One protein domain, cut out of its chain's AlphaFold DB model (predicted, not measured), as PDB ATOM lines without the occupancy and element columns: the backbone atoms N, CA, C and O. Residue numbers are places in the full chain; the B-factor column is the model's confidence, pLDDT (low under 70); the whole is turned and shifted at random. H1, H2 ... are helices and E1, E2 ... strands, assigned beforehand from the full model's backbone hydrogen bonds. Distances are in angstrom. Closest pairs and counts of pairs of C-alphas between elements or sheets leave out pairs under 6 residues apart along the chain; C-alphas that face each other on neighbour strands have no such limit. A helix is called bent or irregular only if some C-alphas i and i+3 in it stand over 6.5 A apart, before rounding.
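This is residues 33 to 178 of the 178 residues of an uncharacterized protein of Vibrio parahaemolyticus (UniProt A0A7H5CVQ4). This is a long, loose domain: a helical hairpin of H2 and H3 makes one end, with the closing strand E5 running beside H3, and a loop of residues 145 to 156 next to the short helix H4 makes the other. Between these ends sit H1, which touches the short helix H5, and the two-stranded sheet of E1 and E4; the chain folds back on itself between E1 and E4 through the small strand hairpin of E2 and E3. The printed part has 146 residues, with five named helices and five named strands in the order E1 E2 E3 E4 H1 H2 H3 H4 H5 E5. The class is mixed, helices and strands, and the two small sheets, E1 - E4 and E2 - E3, are both antiparallel. The whole is loose, with a radius of gyration of the C-alphas of 18.1 A, and elongated, spanning 65 by 35 by 27 A.

Find C-alpha 35 at (-38.392, -10.992, 238.776), where strand E1, residues 35 to 37, begins. Go on to E2, residues 46 to 48, then E3, residues 51 to 53, and E4, residues 63 to 67, which is 10.5 A long. H1, residues 68 to 79, follows at once and runs 15.8 A. Look next for C-alpha 93 at (-47.258, 15.444, 241.567): from there H2 runs 19.9 A through residues 93 to 106. H3, residues 112 to 132, is the longest helix at 29.5 A. Then come two short helices, H4, residues 140 to 144, and H5, residues 168 to 172. E5, residues 173 to 177, is 13.8 A long and ends with C-alpha 177 at (-56.571, 3.694, 235.180).

Begin with E1 and E4, antiparallel neighbours at 135 degrees, where N 36 and O 66 are 2.8 A apart, within hydrogen-bond range. Between them in the chain, residues 39 to 40 pair with residues 55 to 56, antiparallel. Farther along is the hairpin of E2 and E3, at 124 degrees, with N 46 and O 53 at 2.8 A and N 48 and O 51 at 2.9 A. E2 and E3 are apart from H1 and H5. H1 touches H5 with residues 68 to 72 alone; the closest C-alphas are those of Met 68 and Phe 169, 6.7 A apart. H2 and H3 form a helical hairpin: they touch, closest at the C-alphas of Asp 93 and Leu 125, 5.0 A, with a shallow tilt of 11 degrees, opposite ways. H3 has a kink of 39 degrees near residue 126 and is neither bent nor irregular, but only just: C-alphas 126 and 129 are 6.3 A apart. Look along H3 for E5: the two have 13 pairs of C-alphas within 8 A, the closest those of Glu 119 and Ala 175, 5.1 A. E5 pairs with no named strand. H4 is apart from H1, H2, H3 and H5. Every O i to N i+4 pair is within hydrogen-bond range in H1, H2, H4 and H5; in H3 it is 14 of 17.

The two C-alphas farthest apart are those of Gly 108 and Gly 151, 66.0 A. Residues 105 to 113 stand free, of which 105 to 106 belong to H2 and 112 to 113 to H3; the body without them spans 58 by 33 by 27 A. The long links are H1 to H2, 13 residues, and H4 to H5, 23 residues, in which residues 146 to 147 pair with residues 153 to 154, antiparallel. The printed part has no cut, and it ends at residue 178, the chain's last. The mean pLDDT of the printed part is 86.6, and one residue, Phe 89, is under 70.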
ATOM      1  N   SER A  33     -45.290 -11.496 237.112       86.00
ATOM      2  CA  SER A  33     -44.341 -12.436 236.508       86.00
ATOM      3  C   SER A  33     -42.897 -11.958 236.668       86.00
ATOM      4  O   SER A  33     -41.983 -12.774 236.846       86.00
ATOM      5  N   LYS A  34     -42.706 -10.635 236.690       86.31
ATOM      6  CA  LYS A  34     -41.402  -9.984 236.661       86.31
ATOM      7  C   LYS A  34     -40.584 -10.267 237.917       86.31
ATOM      8  O   LYS A  34     -41.000 -10.006 239.047       86.31
ATOM      9  N   THR A  35     -39.373 -10.765 237.712       87.69
ATOM     10  CA  THR A  35     -38.392 -10.992 238.776       87.69
ATOM     11  C   THR A  35     -37.363  -9.872 238.809       87.69
ATOM     12  O   THR A  35     -37.106  -9.191 237.809       87.69
ATOM     13  N   ALA A  36     -36.735  -9.691 239.967       86.88
ATOM     14  CA  ALA A  36     -35.507  -8.925 240.052       86.88
ATOM     15  C   ALA A  36     -34.408  -9.594 239.209       86.88
ATOM     16  O   ALA A  36     -34.449 -10.782 238.876       86.88
ATOM     17  N   ARG A  37     -33.422  -8.790 238.823       88.06
ATOM     18  CA  ARG A  37     -32.218  -9.251 238.137       88.06
ATOM     19  C   ARG A  37     -31.023  -8.905 239.002       88.06
ATOM     20  O   ARG A  37     -30.997  -7.814 239.572       88.06
ATOM     21  N   MET A  38     -30.064  -9.821 239.092       88.81
ATOM     22  CA  MET A  38     -28.823  -9.545 239.813       88.81
ATOM     23  C   MET A  38     -28.068  -8.412 239.130       88.81
ATOM     24  O   MET A  38     -28.003  -8.351 237.897       88.81
ATOM     25  N   ALA A  39     -27.502  -7.532 239.944       89.69
ATOM     26  CA  ALA A  39     -26.562  -6.538 239.476       89.69
ATOM     27  C   ALA A  39     -25.253  -7.210 239.037       89.69
ATOM     28  O   ALA A  39     -24.817  -8.219 239.597       89.69
ATOM     29  N   ASP A  40     -24.653  -6.653 237.996       90.94
ATOM     30  CA  ASP A  40     -23.332  -7.006 237.501       90.94
ATOM     31  C   ASP A  40     -22.336  -5.975 238.038       90.94
ATOM     32  O   ASP A  40     -22.205  -4.883 237.481       90.94
ATOM     33  N   HIS A  41     -21.713  -6.298 239.174       85.00
ATOM     34  CA  HIS A  41     -20.760  -5.424 239.865       85.00
ATOM     35  C   HIS A  41     -19.344  -5.484 239.270       85.00
ATOM     36  O   HIS A  41     -18.489  -4.706 239.677       85.00
ATOM     37  N   GLU A  42     -19.096  -6.377 238.309       86.06
ATOM     38  CA  GLU A  42     -17.818  -6.462 237.588       86.06
ATOM     39  C   GLU A  42     -17.769  -5.477 236.416       86.06
ATOM     40  O   GLU A  42     -16.699  -5.132 235.916       86.06
ATOM     41  N   LYS A  43     -18.934  -4.991 235.976       88.19
ATOM     42  CA  LYS A  43     -19.045  -4.040 234.873       88.19
ATOM     43  C   LYS A  43     -19.155  -2.601 235.363       88.19
ATOM     44  O   LYS A  43     -19.756  -2.341 236.407       88.19
ATOM     45  N   PRO A  44     -18.677  -1.632 234.559       89.44
ATOM     46  CA  PRO A  44     -18.869  -0.225 234.866       89.44
ATOM     47  C   PRO A  44     -20.360   0.119 234.924       89.44
ATOM     48  O   PRO A  44     -21.184  -0.414 234.162       89.44
ATOM     49  N   LEU A  45     -20.687   1.060 235.812       91.31
ATOM     50  CA  LEU A  45     -22.034   1.595 235.965       91.31
ATOM     51  C   LEU A  45     -22.569   2.109 234.620       91.31
ATOM     52  O   LEU A  45     -21.832   2.615 233.773       91.31
ATOM     53  N   LYS A  46     -23.878   1.973 234.414       92.06
ATOM     54  CA  LYS A  46     -24.579   2.554 233.264       92.06
ATOM     55  C   LYS A  46     -25.155   3.917 233.631       92.06
ATOM     56  O   LYS A  46     -25.558   4.135 234.775       92.06
ATOM     57  N   SER A  47     -25.272   4.793 232.633       91.25
ATOM     58  CA  SER A  47     -26.117   5.980 232.753       91.25
ATOM     59  C   SER A  47     -27.575   5.553 232.928       91.25
ATOM     60  O   SER A  47     -28.068   4.662 232.227       91.25
ATOM     61  N   PHE A  48     -28.260   6.160 233.889       91.44
ATOM     62  CA  PHE A  48     -29.670   5.929 234.153       91.44
ATOM     63  C   PHE A  48     -30.312   7.225 234.636       91.44
ATOM     64  O   PHE A  48     -29.960   7.721 235.702       91.44
ATOM     65  N   GLN A  49     -31.240   7.774 233.845       88.19
ATOM     66  CA  GLN A  49     -31.991   8.993 234.182       88.19
ATOM     67  C   GLN A  49     -31.083  10.174 234.607       88.19
ATOM     68  O   GLN A  49     -31.334  10.842 235.606       88.19
ATOM     69  N   GLY A  50     -29.970  10.390 233.893       86.00
ATOM     70  CA  GLY A  50     -28.996  11.449 234.209       86.00
ATOM     71  C   GLY A  50     -28.099  11.173 235.428       86.00
ATOM     72  O   GLY A  50     -27.336  12.045 235.838       86.00
ATOM     73  N   LYS A  51     -28.178   9.974 236.015       87.31
ATOM     74  CA  LYS A  51     -27.345   9.488 237.126       87.31
ATOM     75  C   LYS A  51     -26.716   8.138 236.758       87.31
ATOM     76  O   LYS A  51     -26.629   7.788 235.581       87.31
ATOM     77  N   GLN A  52     -26.265   7.381 237.755       89.31
ATOM     78  CA  GLN A  52     -25.625   6.079 237.578       89.31
ATOM     79  C   GLN A  52     -26.415   4.960 238.262       89.31
ATOM     80  O   GLN A  52     -27.001   5.160 239.324       89.31
ATOM     81  N   ALA A  53     -26.401   3.783 237.643       91.50
ATOM     82  CA  ALA A  53     -26.962   2.546 238.176       91.50
ATOM     83  C   ALA A  53     -26.084   1.357 237.757       91.50
ATOM     84  O   ALA A  53     -25.376   1.415 236.747       91.50
ATOM     85  N   SER A  54     -26.149   0.250 238.485       92.19
ATOM     86  CA  SER A  54     -25.508  -1.004 238.104       92.19
ATOM     87  C   SER A  54     -26.140  -1.603 236.847       92.19
ATOM     88  O   SER A  54     -27.335  -1.456 236.543       92.19
ATOM     89  N   ARG A  55     -25.319  -2.309 236.069       92.00
ATOM     90  CA  ARG A  55     -25.807  -3.149 234.971       92.00
ATOM     91  C   ARG A  55     -26.439  -4.414 235.545       92.00
ATOM     92  O   ARG A  55     -26.231  -4.746 236.704       92.00
ATOM     93  N   VAL A  56     -27.248  -5.099 234.745       92.19
ATOM     94  CA  VAL A  56     -27.809  -6.404 235.126       92.19
ATOM     95  C   VAL A  56     -26.935  -7.513 234.562       92.19
ATOM     96  O   VAL A  56     -26.480  -7.402 233.421       92.19
ATOM     97  N   LYS A  57     -26.750  -8.597 235.321       92.69
ATOM     98  CA  LYS A  57     -26.142  -9.823 234.793       92.69
ATOM     99  C   LYS A  57     -27.023 -10.387 233.679       92.69
ATOM    100  O   LYS A  57     -28.255 -10.417 233.789       92.69
ATOM    101  N   THR A  58     -26.397 -10.814 232.590       87.88
ATOM    102  CA  THR A  58     -27.087 -11.376 231.425       87.88
ATOM    103  C   THR A  58     -27.363 -12.872 231.614       87.88
ATOM    104  O   THR A  58     -26.832 -13.525 232.510       87.88
ATOM    105  N   GLY A  59     -28.260 -13.424 230.792       85.88
ATOM    106  CA  GLY A  59     -28.545 -14.861 230.782       85.88
ATOM    107  C   GLY A  59     -29.212 -15.403 232.054       85.88
ATOM    108  O   GLY A  59     -30.005 -14.720 232.721       85.88
ATOM    109  N   THR A  60     -28.931 -16.676 232.337       82.94
ATOM    110  CA  THR A  60     -29.436 -17.442 233.491       82.94
ATOM    111  C   THR A  60     -28.798 -16.995 234.801       82.94
ATOM    112  O   THR A  60     -29.506 -16.893 235.797       82.94
ATOM    113  N   GLN A  61     -27.518 -16.616 234.781       82.31
ATOM    114  CA  GLN A  61     -26.773 -16.140 235.954       82.31
ATOM    115  C   GLN A  61     -27.352 -14.860 236.577       82.31
ATOM    116  O   GLN A  61     -27.129 -14.585 237.749       82.31
ATOM    117  N   GLY A  62     -28.100 -14.061 235.809       81.50
ATOM    118  CA  GLY A  62     -28.775 -12.871 236.327       81.50
ATOM    119  C   GLY A  62     -30.188 -13.106 236.855       81.50
ATOM    120  O   GLY A  62     -30.807 -12.153 237.332       81.50
ATOM    121  N   LYS A  63     -30.761 -14.308 236.707       84.25
ATOM    122  CA  LYS A  63     -32.120 -14.605 237.190       84.25
ATOM    123  C   LYS A  63     -32.115 -14.732 238.714       84.25
ATOM    124  O   LYS A  63     -31.225 -15.349 239.284       84.25
ATOM    125  N   THR A  64     -33.132 -14.173 239.362       86.12
ATOM    126  CA  THR A  64     -33.391 -14.381 240.791       86.12
ATOM    127  C   THR A  64     -34.810 -14.892 240.995       86.12
ATOM    128  O   THR A  64     -35.683 -14.682 240.151       86.12
ATOM    129  N   ASN A  65     -35.050 -15.520 242.146       87.88
ATOM    130  CA  ASN A  65     -36.390 -15.947 242.558       87.88
ATOM    131  C   ASN A  65     -37.199 -14.808 243.204       87.88
ATOM    132  O   ASN A  65     -38.395 -14.957 243.450       87.88
ATOM    133  N   LEU A  66     -36.573 -13.654 243.467       88.38
ATOM    134  CA  LEU A  66     -37.245 -12.513 244.076       88.38
ATOM    135  C   LEU A  66     -38.184 -11.854 243.062       88.38
ATOM    136  O   LEU A  66     -37.744 -11.280 242.062       88.38
ATOM    137  N   LYS A  67     -39.486 -11.900 243.341       92.25
ATOM    138  CA  LYS A  67     -40.506 -11.204 242.553       92.25
ATOM    139  C   LYS A  67     -40.437  -9.699 242.777       92.25
ATOM    140  O   LYS A  67     -40.198  -9.229 243.888       92.25
ATOM    141  N   MET A  68     -40.679  -8.938 241.713       91.19
ATOM    142  CA  MET A  68     -40.643  -7.479 241.770       91.19
ATOM    143  C   MET A  68     -41.777  -6.912 242.634       91.19
ATOM    144  O   MET A  68     -41.592  -5.889 243.283       91.19
ATOM    145  N   THR A  69     -42.914  -7.606 242.704       92.12
ATOM    146  CA  THR A  69     -44.008  -7.312 243.642       92.12
ATOM    147  C   THR A  69     -43.566  -7.460 245.092       92.12
ATOM    148  O   THR A  69     -43.794  -6.566 245.893       92.12
ATOM    149  N   LYS A  70     -42.834  -8.532 245.420       92.44
ATOM    150  CA  LYS A  70     -42.312  -8.729 246.776       92.44
ATOM    151  C   LYS A  70     -41.273  -7.671 247.147       92.44
ATOM    152  O   LYS A  70     -41.246  -7.189 248.273       92.44
ATOM    153  N   LEU A  71     -40.434  -7.276 246.187       90.81
ATOM    154  CA  LEU A  71     -39.537  -6.137 246.370       90.81
ATOM    155  C   LEU A  71     -40.322  -4.838 246.604       90.81
ATOM    156  O   LEU A  71     -39.929  -4.057 247.464       90.81
ATOM    157  N   ALA A  72     -41.427  -4.627 245.885       92.06
ATOM    158  CA  ALA A  72     -42.305  -3.477 246.082       92.06
ATOM    159  C   ALA A  72     -42.876  -3.434 247.501       92.06
ATOM    160  O   ALA A  72     -42.764  -2.395 248.136       92.06
ATOM    161  N   GLU A  73     -43.373  -4.558 248.026       92.75
ATOM    162  CA  GLU A  73     -43.843  -4.664 249.415       92.75
ATOM    163  C   GLU A  73     -42.754  -4.273 250.422       92.75
ATOM    164  O   GLU A  73     -43.014  -3.513 251.353       92.75
ATOM    165  N   TYR A  74     -41.515  -4.744 250.236       91.75
ATOM    166  CA  TYR A  74     -40.409  -4.380 251.128       91.75
ATOM    167  C   TYR A  74     -40.061  -2.895 251.059       91.75
ATOM    168  O   TYR A  74     -39.796  -2.277 252.091       91.75
ATOM    169  N   MET A  75     -40.033  -2.326 249.853       90.75
ATOM    170  CA  MET A  75     -39.748  -0.904 249.682       90.75
ATOM    171  C   MET A  75     -40.870  -0.054 250.275       90.75
ATOM    172  O   MET A  75     -40.590   0.937 250.939       90.75
ATOM    173  N   ASP A  76     -42.121  -0.470 250.105       93.44
ATOM    174  CA  ASP A  76     -43.277   0.224 250.659       93.44
ATOM    175  C   ASP A  76     -43.317   0.153 252.185       93.44
ATOM    176  O   ASP A  76     -43.440   1.169 252.853       93.44
ATOM    177  N   THR A  77     -43.073  -1.025 252.757       93.12
ATOM    178  CA  THR A  77     -43.005  -1.193 254.216       93.12
ATOM    179  C   THR A  77     -41.919  -0.307 254.828       93.12
ATOM    180  O   THR A  77     -42.107   0.282 255.889       93.12
ATOM    181  N   ARG A  78     -40.762  -0.206 254.163       90.38
ATOM    182  CA  ARG A  78     -39.609   0.537 254.682       90.38
ATOM    183  C   ARG A  78     -39.698   2.043 254.447       90.38
ATOM    184  O   ARG A  78     -39.248   2.806 255.296       90.38
ATOM    185  N   TYR A  79     -40.202   2.462 253.291       89.44
ATOM    186  CA  TYR A  79     -40.112   3.846 252.821       89.44
ATOM    187  C   TYR A  79     -41.472   4.483 252.500       89.44
ATOM    188  O   TYR A  79     -41.527   5.685 252.268       89.44
ATOM    189  N   GLY A  80     -42.563   3.717 252.472       90.62
ATOM    190  CA  GLY A  80     -43.893   4.190 252.075       90.62
ATOM    191  C   GLY A  80     -43.957   4.641 250.615       90.62
ATOM    192  O   GLY A  80     -44.611   5.634 250.309       90.62
ATOM    193  N   VAL A  81     -43.216   3.973 249.723       89.94
ATOM    194  CA  VAL A  81     -43.051   4.373 248.312       89.94
ATOM    195  C   VAL A  81     -44.382   4.503 247.573       89.94
ATOM    196  O   VAL A  81     -44.514   5.367 246.713       89.94
ATOM    197  N   PHE A  82     -45.353   3.656 247.899       90.25
ATOM    198  CA  PHE A  82     -46.702   3.690 247.350       90.25
ATOM    199  C   PHE A  82     -47.694   4.180 248.402       90.25
ATOM    200  O   PHE A  82     -48.434   5.116 248.127       90.25
ATOM    201  N   SER A  83     -47.678   3.598 249.605       88.25
ATOM    202  CA  SER A  83     -48.691   3.838 250.640       88.25
ATOM    203  C   SER A  83     -48.649   5.233 251.266       88.25
ATOM    204  O   SER A  83     -49.528   5.567 252.051       88.25
ATOM    205  N   LYS A  84     -47.570   5.989 251.040       86.81
ATOM    206  CA  LYS A  84     -47.397   7.360 251.537       86.81
ATOM    207  C   LYS A  84     -47.036   8.325 250.413       86.81
ATOM    208  O   LYS A  84     -46.601   9.440 250.705       86.81
ATOM    209  N   ALA A  85     -47.173   7.910 249.153       85.44
ATOM    210  CA  ALA A  85     -46.709   8.686 248.010       85.44
ATOM    211  C   ALA A  85     -47.356  10.078 247.989       85.44
ATOM    212  O   ALA A  85     -46.669  11.080 247.813       85.44
ATOM    213  N   GLU A  86     -48.653  10.153 248.255       79.94
ATOM    214  CA  GLU A  86     -49.445  11.377 248.300       79.94
ATOM    215  C   GLU A  86     -49.109  12.295 249.478       79.94
ATOM    216  O   GLU A  86     -49.136  13.515 249.354       79.94
ATOM    217  N   SER A  87     -48.736  11.716 250.616       79.38
ATOM    218  CA  SER A  87     -48.382  12.469 251.827       79.38
ATOM    219  C   SER A  87     -46.914  12.914 251.861       79.38
ATOM    220  O   SER A  87     -46.470  13.570 252.805       79.38
ATOM    221  N   HIS A  88     -46.128  12.545 250.848       79.19
ATOM    222  CA  HIS A  88     -44.708  12.844 250.805       79.19
ATOM    223  C   HIS A  88     -44.480  14.351 250.578       79.19
ATOM    224  O   HIS A  88     -44.830  14.890 249.535       79.19
ATOM    225  N   PHE A  89     -43.830  15.034 251.527       68.56
ATOM    226  CA  PHE A  89     -43.772  16.506 251.634       68.56
ATOM    227  C   PHE A  89     -43.364  17.268 250.355       68.56
ATOM    228  O   PHE A  89     -43.881  18.344 250.075       68.56
ATOM    229  N   GLN A  90     -42.450  16.718 249.551       73.81
ATOM    230  CA  GLN A  90     -41.993  17.339 248.294       73.81
ATOM    231  C   GLN A  90     -42.781  16.890 247.049       73.81
ATOM    232  O   GLN A  90     -42.383  17.156 245.910       73.81
ATOM    233  N   ASN A  91     -43.868  16.143 247.222       78.69
ATOM    234  CA  ASN A  91     -44.566  15.486 246.130       78.69
ATOM    235  C   ASN A  91     -45.703  16.337 245.561       78.69
ATOM    236  O   ASN A  91     -46.885  16.074 245.757       78.69
ATOM    237  N   GLN A  92     -45.327  17.364 244.800       79.62
ATOM    238  CA  GLN A  92     -46.285  18.207 244.078       79.62
ATOM    239  C   GLN A  92     -47.013  17.463 242.944       79.62
ATOM    240  O   GLN A  92     -47.997  17.975 242.409       79.62
ATOM    241  N   ASP A  93     -46.585  16.247 242.587       84.50
ATOM    242  CA  ASP A  93     -47.258  15.444 241.567       84.50
ATOM    243  C   ASP A  93     -48.672  15.015 241.998       84.50
ATOM    244  O   ASP A  93     -49.492  14.721 241.131       84.50
ATOM    245  N   VAL A  94     -49.009  15.066 243.296       81.06
ATOM    246  CA  VAL A  94     -50.396  14.895 243.780       81.06
ATOM    247  C   VAL A  94     -51.321  15.919 243.141       81.06
ATOM    248  O   VAL A  94     -52.338  15.550 242.564       81.06
ATOM    249  N   ILE A  95     -50.933  17.198 243.173       80.81
ATOM    250  CA  ILE A  95     -51.714  18.294 242.587       80.81
ATOM    251  C   ILE A  95     -51.909  18.039 241.092       80.81
ATOM    252  O   ILE A  95     -52.996  18.236 240.552       80.81
ATOM    253  N   ARG A  96     -50.865  17.547 240.417       83.50
ATOM    254  CA  ARG A  96     -50.938  17.197 238.999       83.50
ATOM    255  C   ARG A  96     -51.934  16.066 238.738       83.50
ATOM    256  O   ARG A  96     -52.732  16.194 237.816       83.50
ATOM    257  N   VAL A  97     -51.895  14.983 239.517       84.56
ATOM    258  CA  VAL A  97     -52.843  13.861 239.388       84.56
ATOM    259  C   VAL A  97     -54.275  14.342 239.618       84.56
ATOM    260  O   VAL A  97     -55.139  14.079 238.785       84.56
ATOM    261  N   THR A  98     -54.508  15.106 240.686       81.62
ATOM    262  CA  THR A  98     -55.824  15.669 241.014       81.62
ATOM    263  C   THR A  98     -56.347  16.572 239.898       81.62
ATOM    264  O   THR A  98     -57.495  16.437 239.490       81.62
ATOM    265  N   ASN A  99     -55.505  17.438 239.330       84.44
ATOM    266  CA  ASN A  99     -55.902  18.313 238.225       84.44
ATOM    267  C   ASN A  99     -56.283  17.536 236.955       84.44
ATOM    268  O   ASN A  99     -57.218  17.929 236.260       84.44
ATOM    269  N   GLU A 100     -55.584  16.444 236.632       85.62
ATOM    270  CA  GLU A 100     -55.960  15.599 235.490       85.62
ATOM    271  C   GLU A 100     -57.266  14.828 235.753       85.62
ATOM    272  O   GLU A 100     -58.073  14.680 234.837       85.62
ATOM    273  N   LEU A 101     -57.527  14.406 236.997       82.25
ATOM    274  CA  LEU A 101     -58.806  13.797 237.387       82.25
ATOM    275  C   LEU A 101     -59.974  14.791 237.312       82.25
ATOM    276  O   LEU A 101     -61.024  14.451 236.779       82.25
ATOM    277  N   ILE A 102     -59.785  16.035 237.761       82.31
ATOM    278  CA  ILE A 102     -60.799  17.098 237.630       82.31
ATOM    279  C   ILE A 102     -61.105  17.373 236.153       82.31
ATOM    280  O   ILE A 102     -62.262  17.517 235.768       82.31
ATOM    281  N   ARG A 103     -60.079  17.410 235.293       84.00
ATOM    282  CA  ARG A 103     -60.281  17.557 233.842       84.00
ATOM    283  C   ARG A 103     -61.077  16.402 233.250       84.00
ATOM    284  O   ARG A 103     -61.891  16.642 232.367       84.00
ATOM    285  N   LEU A 104     -60.836  15.176 233.717       82.81
ATOM    286  CA  LEU A 104     -61.611  14.002 233.324       82.81
ATOM    287  C   LEU A 104     -63.076  14.127 233.730       82.81
ATOM    288  O   LEU A 104     -63.944  13.947 232.881       82.81
ATOM    289  N   PHE A 105     -63.327  14.520 234.973       78.19
ATOM    290  CA  PHE A 105     -64.674  14.751 235.477       78.19
ATOM    291  C   PHE A 105     -65.421  15.820 234.657       78.19
ATOM    292  O   PHE A 105     -66.541  15.599 234.206       78.19
ATOM    293  N   ASN A 106     -64.760  16.939 234.351       81.12
ATOM    294  CA  ASN A 106     -65.368  18.058 233.622       81.12
ATOM    295  C   ASN A 106     -65.553  17.815 232.114       81.12
ATOM    296  O   ASN A 106     -66.305  18.542 231.469       81.12
ATOM    297  N   ALA A 107     -64.851  16.848 231.516       79.12
ATOM    298  CA  ALA A 107     -64.886  16.635 230.066       79.12
ATOM    299  C   ALA A 107     -66.154  15.920 229.573       79.12
ATOM    300  O   ALA A 107     -66.379  15.853 228.363       79.12
ATOM    301  N   GLY A 108     -66.949  15.330 230.472       71.81
ATOM    302  CA  GLY A 108     -68.176  14.593 230.139       71.81
ATOM    303  C   GLY A 108     -67.968  13.298 229.336       71.81
ATOM    304  O   GLY A 108     -68.910  12.533 229.151       71.81
ATOM    305  N   SER A 109     -66.749  13.018 228.864       77.44
ATOM    306  CA  SER A 109     -66.369  11.773 228.195       77.44
ATOM    307  C   SER A 109     -64.887  11.458 228.406       77.44
ATOM    308  O   SER A 109     -64.033  12.347 228.447       77.44
ATOM    309  N   VAL A 110     -64.570  10.170 228.542       81.62
ATOM    310  CA  VAL A 110     -63.205   9.699 228.800       81.62
ATOM    311  C   VAL A 110     -62.497   9.407 227.481       81.62
ATOM    312  O   VAL A 110     -62.864   8.481 226.760       81.62
ATOM    313  N   SER A 111     -61.436  10.159 227.180       86.81
ATOM    314  CA  SER A 111     -60.562   9.873 226.038       86.81
ATOM    315  C   SER A 111     -59.314   9.083 226.447       86.81
ATOM    316  O   SER A 111     -58.806   9.189 227.568       86.81
ATOM    317  N   LEU A 112     -58.754   8.325 225.499       87.19
ATOM    318  CA  LEU A 112     -57.515   7.569 225.712       87.19
ATOM    319  C   LEU A 112     -56.323   8.476 226.053       87.19
ATOM    320  O   LEU A 112     -55.419   8.079 226.787       87.19
ATOM    321  N   GLU A 113     -56.301   9.698 225.520       89.56
ATOM    322  CA  GLU A 113     -55.258  10.670 225.840       89.56
ATOM    323  C   GLU A 113     -55.324  11.098 227.309       89.56
ATOM    324  O   GLU A 113     -54.295  11.145 227.982       89.56
ATOM    325  N   MET A 114     -56.527  11.349 227.828       86.81
ATOM    326  CA  MET A 114     -56.731  11.736 229.224       86.81
ATOM    327  C   MET A 114     -56.328  10.614 230.178       86.81
ATOM    328  O   MET A 114     -55.583  10.862 231.124       86.81
ATOM    329  N   ILE A 115     -56.696   9.367 229.862       88.12
ATOM    330  CA  ILE A 115     -56.227   8.187 230.602       88.12
ATOM    331  C   ILE A 115     -54.691   8.156 230.651       88.12
ATOM    332  O   ILE A 115     -54.099   8.030 231.723       88.12
ATOM    333  N   ARG A 116     -54.014   8.343 229.509       89.94
ATOM    334  CA  ARG A 116     -52.539   8.349 229.449       89.94
ATOM    335  C   ARG A 116     -51.918   9.477 230.275       89.94
ATOM    336  O   ARG A 116     -50.860   9.275 230.876       89.94
ATOM    337  N   ARG A 117     -52.540  10.659 230.304       88.31
ATOM    338  CA  ARG A 117     -52.084  11.800 231.118       88.31
ATOM    339  C   ARG A 117     -52.198  11.490 232.610       88.31
ATOM    340  O   ARG A 117     -51.217  11.691 233.329       88.31
ATOM    341  N   ILE A 118     -53.322  10.915 233.037       88.50
ATOM    342  CA  ILE A 118     -53.549  10.467 234.416       88.50
ATOM    343  C   ILE A 118     -52.524   9.403 234.814       88.50
ATOM    344  O   ILE A 118     -51.834   9.559 235.818       88.50
ATOM    345  N   GLU A 119     -52.338   8.357 234.004       90.81
ATOM    346  CA  GLU A 119     -51.354   7.304 234.284       90.81
ATOM    347  C   GLU A 119     -49.917   7.839 234.351       90.81
ATOM    348  O   GLU A 119     -49.099   7.367 235.144       90.81
ATOM    349  N   SER A 120     -49.582   8.821 233.513       90.06
ATOM    350  CA  SER A 120     -48.269   9.466 233.532       90.06
ATOM    351  C   SER A 120     -48.056  10.260 234.822       90.06
ATOM    352  O   SER A 120     -47.033  10.076 235.488       90.06
ATOM    353  N   ALA A 121     -49.038  11.076 235.218       87.44
ATOM    354  CA  ALA A 121     -49.004  11.841 236.463       87.44
ATOM    355  C   ALA A 121     -48.933  10.915 237.690       87.44
ATOM    356  O   ALA A 121     -48.075  11.078 238.553       87.44
ATOM    357  N   ALA A 122     -49.753   9.866 237.708       89.81
ATOM    358  CA  ALA A 122     -49.792   8.869 238.772       89.81
ATOM    359  C   ALA A 122     -48.467   8.102 238.899       89.81
ATOM    360  O   ALA A 122     -47.995   7.785 239.986       89.81
ATOM    361  N   ARG A 123     -47.800   7.825 237.778       91.38
ATOM    362  CA  ARG A 123     -46.470   7.211 237.800       91.38
ATOM    363  C   ARG A 123     -45.401   8.174 238.313       91.38
ATOM    364  O   ARG A 123     -44.480   7.731 239.001       91.38
ATOM    365  N   ALA A 124     -45.500   9.455 237.956       90.19
ATOM    366  CA  ALA A 124     -44.597  10.502 238.426       90.19
ATOM    367  C   ALA A 124     -44.676  10.657 239.951       90.19
ATOM    368  O   ALA A 124     -43.624  10.702 240.585       90.19
ATOM    369  N   LEU A 125     -45.884  10.563 240.523       90.44
ATOM    370  CA  LEU A 125     -46.130  10.572 241.968       90.44
ATOM    371  C   LEU A 125     -45.200   9.624 242.737       90.44
ATOM    372  O   LEU A 125     -44.663   9.983 243.774       90.44
ATOM    373  N   VAL A 126     -44.954   8.424 242.219       91.44
ATOM    374  CA  VAL A 126     -44.080   7.451 242.892       91.44
ATOM    375  C   VAL A 126     -42.625   7.569 242.434       91.44
ATOM    376  O   VAL A 126     -41.687   7.396 243.212       91.44
ATOM    377  N   ARG A 127     -42.394   7.831 241.145       91.69
ATOM    378  CA  ARG A 127     -41.042   7.805 240.568       91.69
ATOM    379  C   ARG A 127     -40.219   9.043 240.905       91.69
ATOM    380  O   ARG A 127     -39.006   8.917 241.064       91.69
ATOM    381  N   ASN A 128     -40.834  10.214 241.012       91.38
ATOM    382  CA  ASN A 128     -40.111  11.463 241.229       91.38
ATOM    383  C   ASN A 128     -39.429  11.531 242.605       91.38
ATOM    384  O   ASN A 128     -38.245  11.872 242.626       91.38
ATOM    385  N   PRO A 129     -40.062  11.116 243.721       90.94
ATOM    386  CA  PRO A 129     -39.371  11.022 245.009       90.94
ATOM    387  C   PRO A 129     -38.138  10.108 244.968       90.94
ATOM    388  O   PRO A 129     -37.086  10.426 245.523       90.94
ATOM    389  N   ILE A 130     -38.219   8.999 244.220       91.25
ATOM    390  CA  ILE A 130     -37.065   8.122 243.990       91.25
ATOM    391  C   ILE A 130     -35.976   8.884 243.222       91.25
ATOM    392  O   ILE A 130     -34.829   8.886 243.656       91.25
ATOM    393  N   MET A 131     -36.320   9.561 242.119       89.12
ATOM    394  CA  MET A 131     -35.387  10.356 241.299       89.12
ATOM    395  C   MET A 131     -34.659  11.454 242.068       89.12
ATOM    396  O   MET A 131     -33.461  11.654 241.867       89.12
ATOM    397  N   ARG A 132     -35.376  12.151 242.946       88.88
ATOM    398  CA  ARG A 132     -34.833  13.236 243.764       88.88
ATOM    399  C   ARG A 132     -34.013  12.753 244.960       88.88
ATOM    400  O   ARG A 132     -33.321  13.563 245.565       88.88
ATOM    401  N   LYS A 133     -34.013  11.441 245.237       88.62
ATOM    402  CA  LYS A 133     -33.405  10.824 246.428       88.62
ATOM    403  C   LYS A 133     -34.048  11.300 247.730       88.62
ATOM    404  O   LYS A 133     -33.371  11.425 248.747       88.62
ATOM    405  N   ASP A 134     -35.363  11.486 247.720       89.50
ATOM    406  CA  ASP A 134     -36.104  11.905 248.912       89.50
ATOM    407  C   ASP A 134     -35.987  10.871 250.053       89.50
ATOM    408  O   ASP A 134     -36.035  11.205 251.232       89.50
ATOM    409  N   TYR A 135     -35.734   9.608 249.702       88.75
ATOM    410  CA  TYR A 135     -35.483   8.505 250.635       88.75
ATOM    411  C   TYR A 135     -34.016   8.397 251.098       88.75
ATOM    412  O   TYR A 135     -33.616   7.386 251.681       88.75
ATOM    413  N   GLY A 136     -33.204   9.418 250.815       89.38
ATOM    414  CA  GLY A 136     -31.791   9.506 251.168       89.38
ATOM    415  C   GLY A 136     -30.851   8.830 250.168       89.38
ATOM    416  O   GLY A 136     -31.206   8.530 249.030       89.38
ATOM    417  N   SER A 137     -29.618   8.591 250.613       89.25
ATOM    418  CA  SER A 137     -28.593   7.862 249.859       89.25
ATOM    419  C   SER A 137     -28.369   6.474 250.459       89.25
ATOM    420  O   SER A 137     -28.631   6.241 251.640       89.25
ATOM    421  N   ASN A 138     -27.835   5.544 249.667       87.56
ATOM    422  CA  ASN A 138     -27.372   4.262 250.200       87.56
ATOM    423  C   ASN A 138     -26.318   4.480 251.301       87.56
ATOM    424  O   ASN A 138     -25.513   5.409 251.241       87.56
ATOM    425  N   ALA A 139     -26.292   3.591 252.297       86.94
ATOM    426  CA  ALA A 139     -25.276   3.631 253.347       86.94
ATOM    427  C   ALA A 139     -23.857   3.548 252.756       86.94
ATOM    428  O   ALA A 139     -23.634   2.873 251.750       86.94
ATOM    429  N   ARG A 140     -22.868   4.182 253.403       86.69
ATOM    430  CA  ARG A 140     -21.473   4.205 252.921       86.69
ATOM    431  C   ARG A 140     -20.901   2.802 252.708       86.69
ATOM    432  O   ARG A 140     -20.192   2.603 251.729       86.69
ATOM    433  N   THR A 141     -21.238   1.846 253.572       85.75
ATOM    434  CA  THR A 141     -20.866   0.427 253.436       85.75
ATOM    435  C   THR A 141     -21.510  -0.217 252.211       85.75
ATOM    436  O   THR A 141     -20.848  -0.931 251.470       85.75
ATOM    437  N   THR A 142     -22.771   0.101 251.917       85.00
ATOM    438  CA  THR A 142     -23.447  -0.330 250.687       85.00
ATOM    439  C   THR A 142     -22.834   0.312 249.446       85.00
ATOM    440  O   THR A 142     -22.796  -0.330 248.408       85.00
ATOM    441  N   ILE A 143     -22.345   1.551 249.514       87.44
ATOM    442  CA  ILE A 143     -21.729   2.231 248.362       87.44
ATOM    443  C   ILE A 143     -20.304   1.722 248.126       87.44
ATOM    444  O   ILE A 143     -19.982   1.286 247.026       87.44
ATOM    445  N   LYS A 144     -19.453   1.799 249.153       85.88
ATOM    446  CA  LYS A 144     -17.996   1.615 249.065       85.88
ATOM    447  C   LYS A 144     -17.518   0.230 249.498       85.88
ATOM    448  O   LYS A 144     -16.370  -0.109 249.244       85.88
ATOM    449  N   GLY A 145     -18.373  -0.562 250.137       84.62
ATOM    450  CA  GLY A 145     -17.967  -1.789 250.817       84.62
ATOM    451  C   GLY A 145     -17.371  -1.503 252.193       84.62
ATOM    452  O   GLY A 145     -17.421  -0.373 252.689       84.62
ATOM    453  N   GLY A 146     -16.825  -2.538 252.821       83.81
ATOM    454  CA  GLY A 146     -16.133  -2.435 254.105       83.81
ATOM    455  C   GLY A 146     -16.020  -3.779 254.813       83.81
ATOM    456  O   GLY A 146     -16.389  -4.806 254.256       83.81
ATOM    457  N   THR A 147     -15.534  -3.773 256.049       81.50
ATOM    458  CA  THR A 147     -15.432  -4.978 256.881       81.50
ATOM    459  C   THR A 147     -16.735  -5.179 257.658       81.50
ATOM    460  O   THR A 147     -17.188  -4.278 258.362       81.50
ATOM    461  N   GLY A 148     -17.377  -6.336 257.485       72.75
ATOM    462  CA  GLY A 148     -18.588  -6.715 258.208       72.75
ATOM    463  C   GLY A 148     -18.317  -7.019 259.684       72.75
ATOM    464  O   GLY A 148     -17.175  -7.189 260.101       72.75
ATOM    465  N   TYR A 149     -19.385  -7.149 260.476       70.12
ATOM    466  CA  TYR A 149     -19.318  -7.483 261.910       70.12
ATOM    467  C   TYR A 149     -18.635  -8.835 262.203       70.12
ATOM    468  O   TYR A 149     -18.242  -9.104 263.330       70.12
ATOM    469  N   ASN A 150     -18.498  -9.679 261.184       80.12
ATOM    470  CA  ASN A 150     -17.850 -10.987 261.202       80.12
ATOM    471  C   ASN A 150     -16.407 -10.958 260.654       80.12
ATOM    472  O   ASN A 150     -15.836 -12.013 260.401       80.12
ATOM    473  N   GLY A 151     -15.830  -9.775 260.416       80.62
ATOM    474  CA  GLY A 151     -14.456  -9.613 259.923       80.62
ATOM    475  C   GLY A 151     -14.275  -9.806 258.411       80.62
ATOM    476  O   GLY A 151     -13.184  -9.567 257.899       80.62
ATOM    477  N   TYR A 152     -15.320 -10.185 257.669       82.19
ATOM    478  CA  TYR A 152     -15.233 -10.394 256.221       82.19
ATOM    479  C   TYR A 152     -15.457  -9.100 255.434       82.19
ATOM    480  O   TYR A 152     -16.327  -8.293 255.768       82.19
ATOM    481  N   ASN A 153     -14.710  -8.921 254.342       78.31
ATOM    482  CA  ASN A 153     -14.900  -7.790 253.438       78.31
ATOM    483  C   ASN A 153     -16.182  -7.961 252.617       78.31
ATOM    484  O   ASN A 153     -16.363  -8.943 251.897       78.31
ATOM    485  N   VAL A 154     -17.061  -6.971 252.706       77.44
ATOM    486  CA  VAL A 154     -18.297  -6.863 251.940       77.44
ATOM    487  C   VAL A 154     -18.042  -5.922 250.772       77.44
ATOM    488  O   VAL A 154     -17.619  -4.779 250.964       77.44
ATOM    489  N   GLN A 155     -18.298  -6.390 249.554       77.25
ATOM    490  CA  GLN A 155     -18.165  -5.562 248.361       77.25
ATOM    491  C   GLN A 155     -19.270  -4.498 248.332       77.25
ATOM    492  O   GLN A 155     -20.449  -4.791 248.540       77.25
ATOM    493  N   GLY A 156     -18.883  -3.251 248.069       80.31
ATOM    494  CA  GLY A 156     -19.829  -2.166 247.836       80.31
ATOM    495  C   GLY A 156     -20.546  -2.334 246.504       80.31
ATOM    496  O   GLY A 156     -19.976  -2.800 245.523       80.31
ATOM    497  N   LYS A 157     -21.798  -1.895 246.447       82.19
ATOM    498  CA  LYS A 157     -22.608  -1.861 245.233       82.19
ATOM    499  C   LYS A 157     -22.156  -0.797 244.227       82.19
ATOM    500  O   LYS A 157     -22.489  -0.899 243.049       82.19
ATOM    501  N   GLY A 158     -21.427   0.224 244.683       82.69
ATOM    502  CA  GLY A 158     -20.817   1.245 243.830       82.69
ATOM    503  C   GLY A 158     -21.722   2.411 243.424       82.69
ATOM    504  O   GLY A 158     -21.257   3.289 242.711       82.69
ATOM    505  N   PHE A 159     -22.980   2.472 243.873       86.19
ATOM    506  CA  PHE A 159     -23.888   3.591 243.578       86.19
ATOM    507  C   PHE A 159     -24.636   4.053 244.833       86.19
ATOM    508  O   PHE A 159     -24.975   3.275 245.730       86.19
ATOM    509  N   ASP A 160     -24.920   5.348 244.889       86.25
ATOM    510  CA  ASP A 160     -25.462   6.029 246.065       86.25
ATOM    511  C   ASP A 160     -26.993   6.123 246.088       86.25
ATOM    512  O   ASP A 160     -27.568   6.649 247.035       86.25
ATOM    513  N   TRP A 161     -27.661   5.602 245.066       88.94
ATOM    514  CA  TRP A 161     -29.083   5.811 244.843       88.94
ATOM    515  C   TRP A 161     -29.943   4.661 245.398       88.94
ATOM    516  O   TRP A 161     -29.898   3.550 244.857       88.94
ATOM    517  N   PRO A 162     -30.739   4.866 246.464       86.56
ATOM    518  CA  PRO A 162     -31.595   3.806 246.989       86.56
ATOM    519  C   PRO A 162     -32.667   3.408 245.976       86.56
ATOM    520  O   PRO A 162     -33.152   4.228 245.202       86.56
ATOM    521  N   MET A 163     -33.049   2.127 245.990       88.00
ATOM    522  CA  MET A 163     -34.119   1.552 245.152       88.00
ATOM    523  C   MET A 163     -33.868   1.566 243.634       88.00
ATOM    524  O   MET A 163     -34.685   1.056 242.863       88.00
ATOM    525  N   VAL A 164     -32.718   2.078 243.191       89.62
ATOM    526  CA  VAL A 164     -32.339   2.185 241.774       89.62
ATOM    527  C   VAL A 164     -30.996   1.506 241.525       89.62
ATOM    528  O   VAL A 164     -30.161   1.991 240.778       89.62
ATOM    529  N   ASP A 165     -30.814   0.327 242.122       88.88
ATOM    530  CA  ASP A 165     -29.603  -0.476 241.931       88.88
ATOM    531  C   ASP A 165     -29.359  -0.764 240.456       88.88
ATOM    532  O   ASP A 165     -28.435  -0.249 239.842       88.88
ATOM    533  N   THR A 166     -30.292  -1.468 239.834       89.75
ATOM    534  CA  THR A 166     -30.235  -1.787 238.406       89.75
ATOM    535  C   THR A 166     -31.214  -0.952 237.574       89.75
ATOM    536  O   THR A 166     -31.317  -1.121 236.352       89.75
ATOM    537  N   GLY A 167     -32.002  -0.094 238.230       89.12
ATOM    538  CA  GLY A 167     -33.196   0.549 237.673       89.12
ATOM    539  C   GLY A 167     -34.374  -0.410 237.439       89.12
ATOM    540  O   GLY A 167     -35.426   0.016 236.960       89.12
ATOM    541  N   SER A 168     -34.240  -1.704 237.763       90.06
ATOM    542  CA  SER A 168     -35.297  -2.692 237.520       90.06
ATOM    543  C   SER A 168     -36.562  -2.409 238.325       90.06
ATOM    544  O   SER A 168     -37.647  -2.496 237.753       90.06
ATOM    545  N   PHE A 169     -36.444  -2.042 239.604       91.25
ATOM    546  CA  PHE A 169     -37.596  -1.676 240.432       91.25
ATOM    547  C   PHE A 169     -38.288  -0.423 239.891       91.25
ATOM    548  O   PHE A 169     -39.454  -0.488 239.505       91.25
ATOM    549  N   PHE A 170     -37.527   0.662 239.718       92.19
ATOM    550  CA  PHE A 170     -38.006   1.922 239.147       92.19
ATOM    551  C   PHE A 170     -38.808   1.730 237.850       92.19
ATOM    552  O   PHE A 170     -39.941   2.194 237.714       92.19
ATOM    553  N   ASN A 171     -38.255   0.972 236.900       91.50
ATOM    554  CA  ASN A 171     -38.894   0.719 235.606       91.50
ATOM    555  C   ASN A 171     -40.131  -0.187 235.691       91.50
ATOM    556  O   ASN A 171     -40.925  -0.231 234.748       91.50
ATOM    557  N   SER A 172     -40.281  -0.935 236.783       92.00
ATOM    558  CA  SER A 172     -41.406  -1.846 237.008       92.00
ATOM    559  C   SER A 172     -42.606  -1.172 237.658       92.00
ATOM    560  O   SER A 172     -43.687  -1.748 237.612       92.00
ATOM    561  N   ILE A 173     -42.447   0.042 238.190       92.38
ATOM    562  CA  ILE A 173     -43.570   0.862 238.648       92.38
ATOM    563  C   ILE A 173     -44.423   1.243 237.437       92.38
ATOM    564  O   ILE A 173     -43.927   1.847 236.480       92.38
ATOM    565  N   LYS A 174     -45.699   0.882 237.475       92.44
ATOM    566  CA  LYS A 174     -46.722   1.168 236.473       92.44
ATOM    567  C   LYS A 174     -47.906   1.845 237.155       92.44
ATOM    568  O   LYS A 174     -48.089   1.711 238.360       92.44
ATOM    569  N   ALA A 175     -48.672   2.572 236.359       90.19
ATOM    570  CA  ALA A 175     -49.966   3.103 236.743       90.19
ATOM    571  C   ALA A 175     -50.972   2.605 235.708       90.19
ATOM    572  O   ALA A 175     -50.606   2.502 234.534       90.19
ATOM    573  N   GLN A 176     -52.169   2.266 236.162       89.31
ATOM    574  CA  GLN A 176     -53.275   1.814 235.336       89.31
ATOM    575  C   GLN A 176     -54.544   2.498 235.829       89.31
ATOM    576  O   GLN A 176     -54.884   2.376 237.006       89.31
ATOM    577  N   TYR A 177     -55.220   3.204 234.932       84.94
ATOM    578  CA  TYR A 177     -56.571   3.694 235.180       84.94
ATOM    579  C   TYR A 177     -57.570   2.528 235.074       84.94
ATOM    580  O   TYR A 177     -57.430   1.691 234.177       84.94
ATOM    581  N   VAL A 178     -58.517   2.437 236.010       80.19
ATOM    582  CA  VAL A 178     -59.477   1.329 236.159       80.19
ATOM    583  C   VAL A 178     -60.884   1.872 236.300       80.19
ATOM    584  O   VAL A 178     -61.050   2.850 237.062       80.19
TER     585      VAL A 178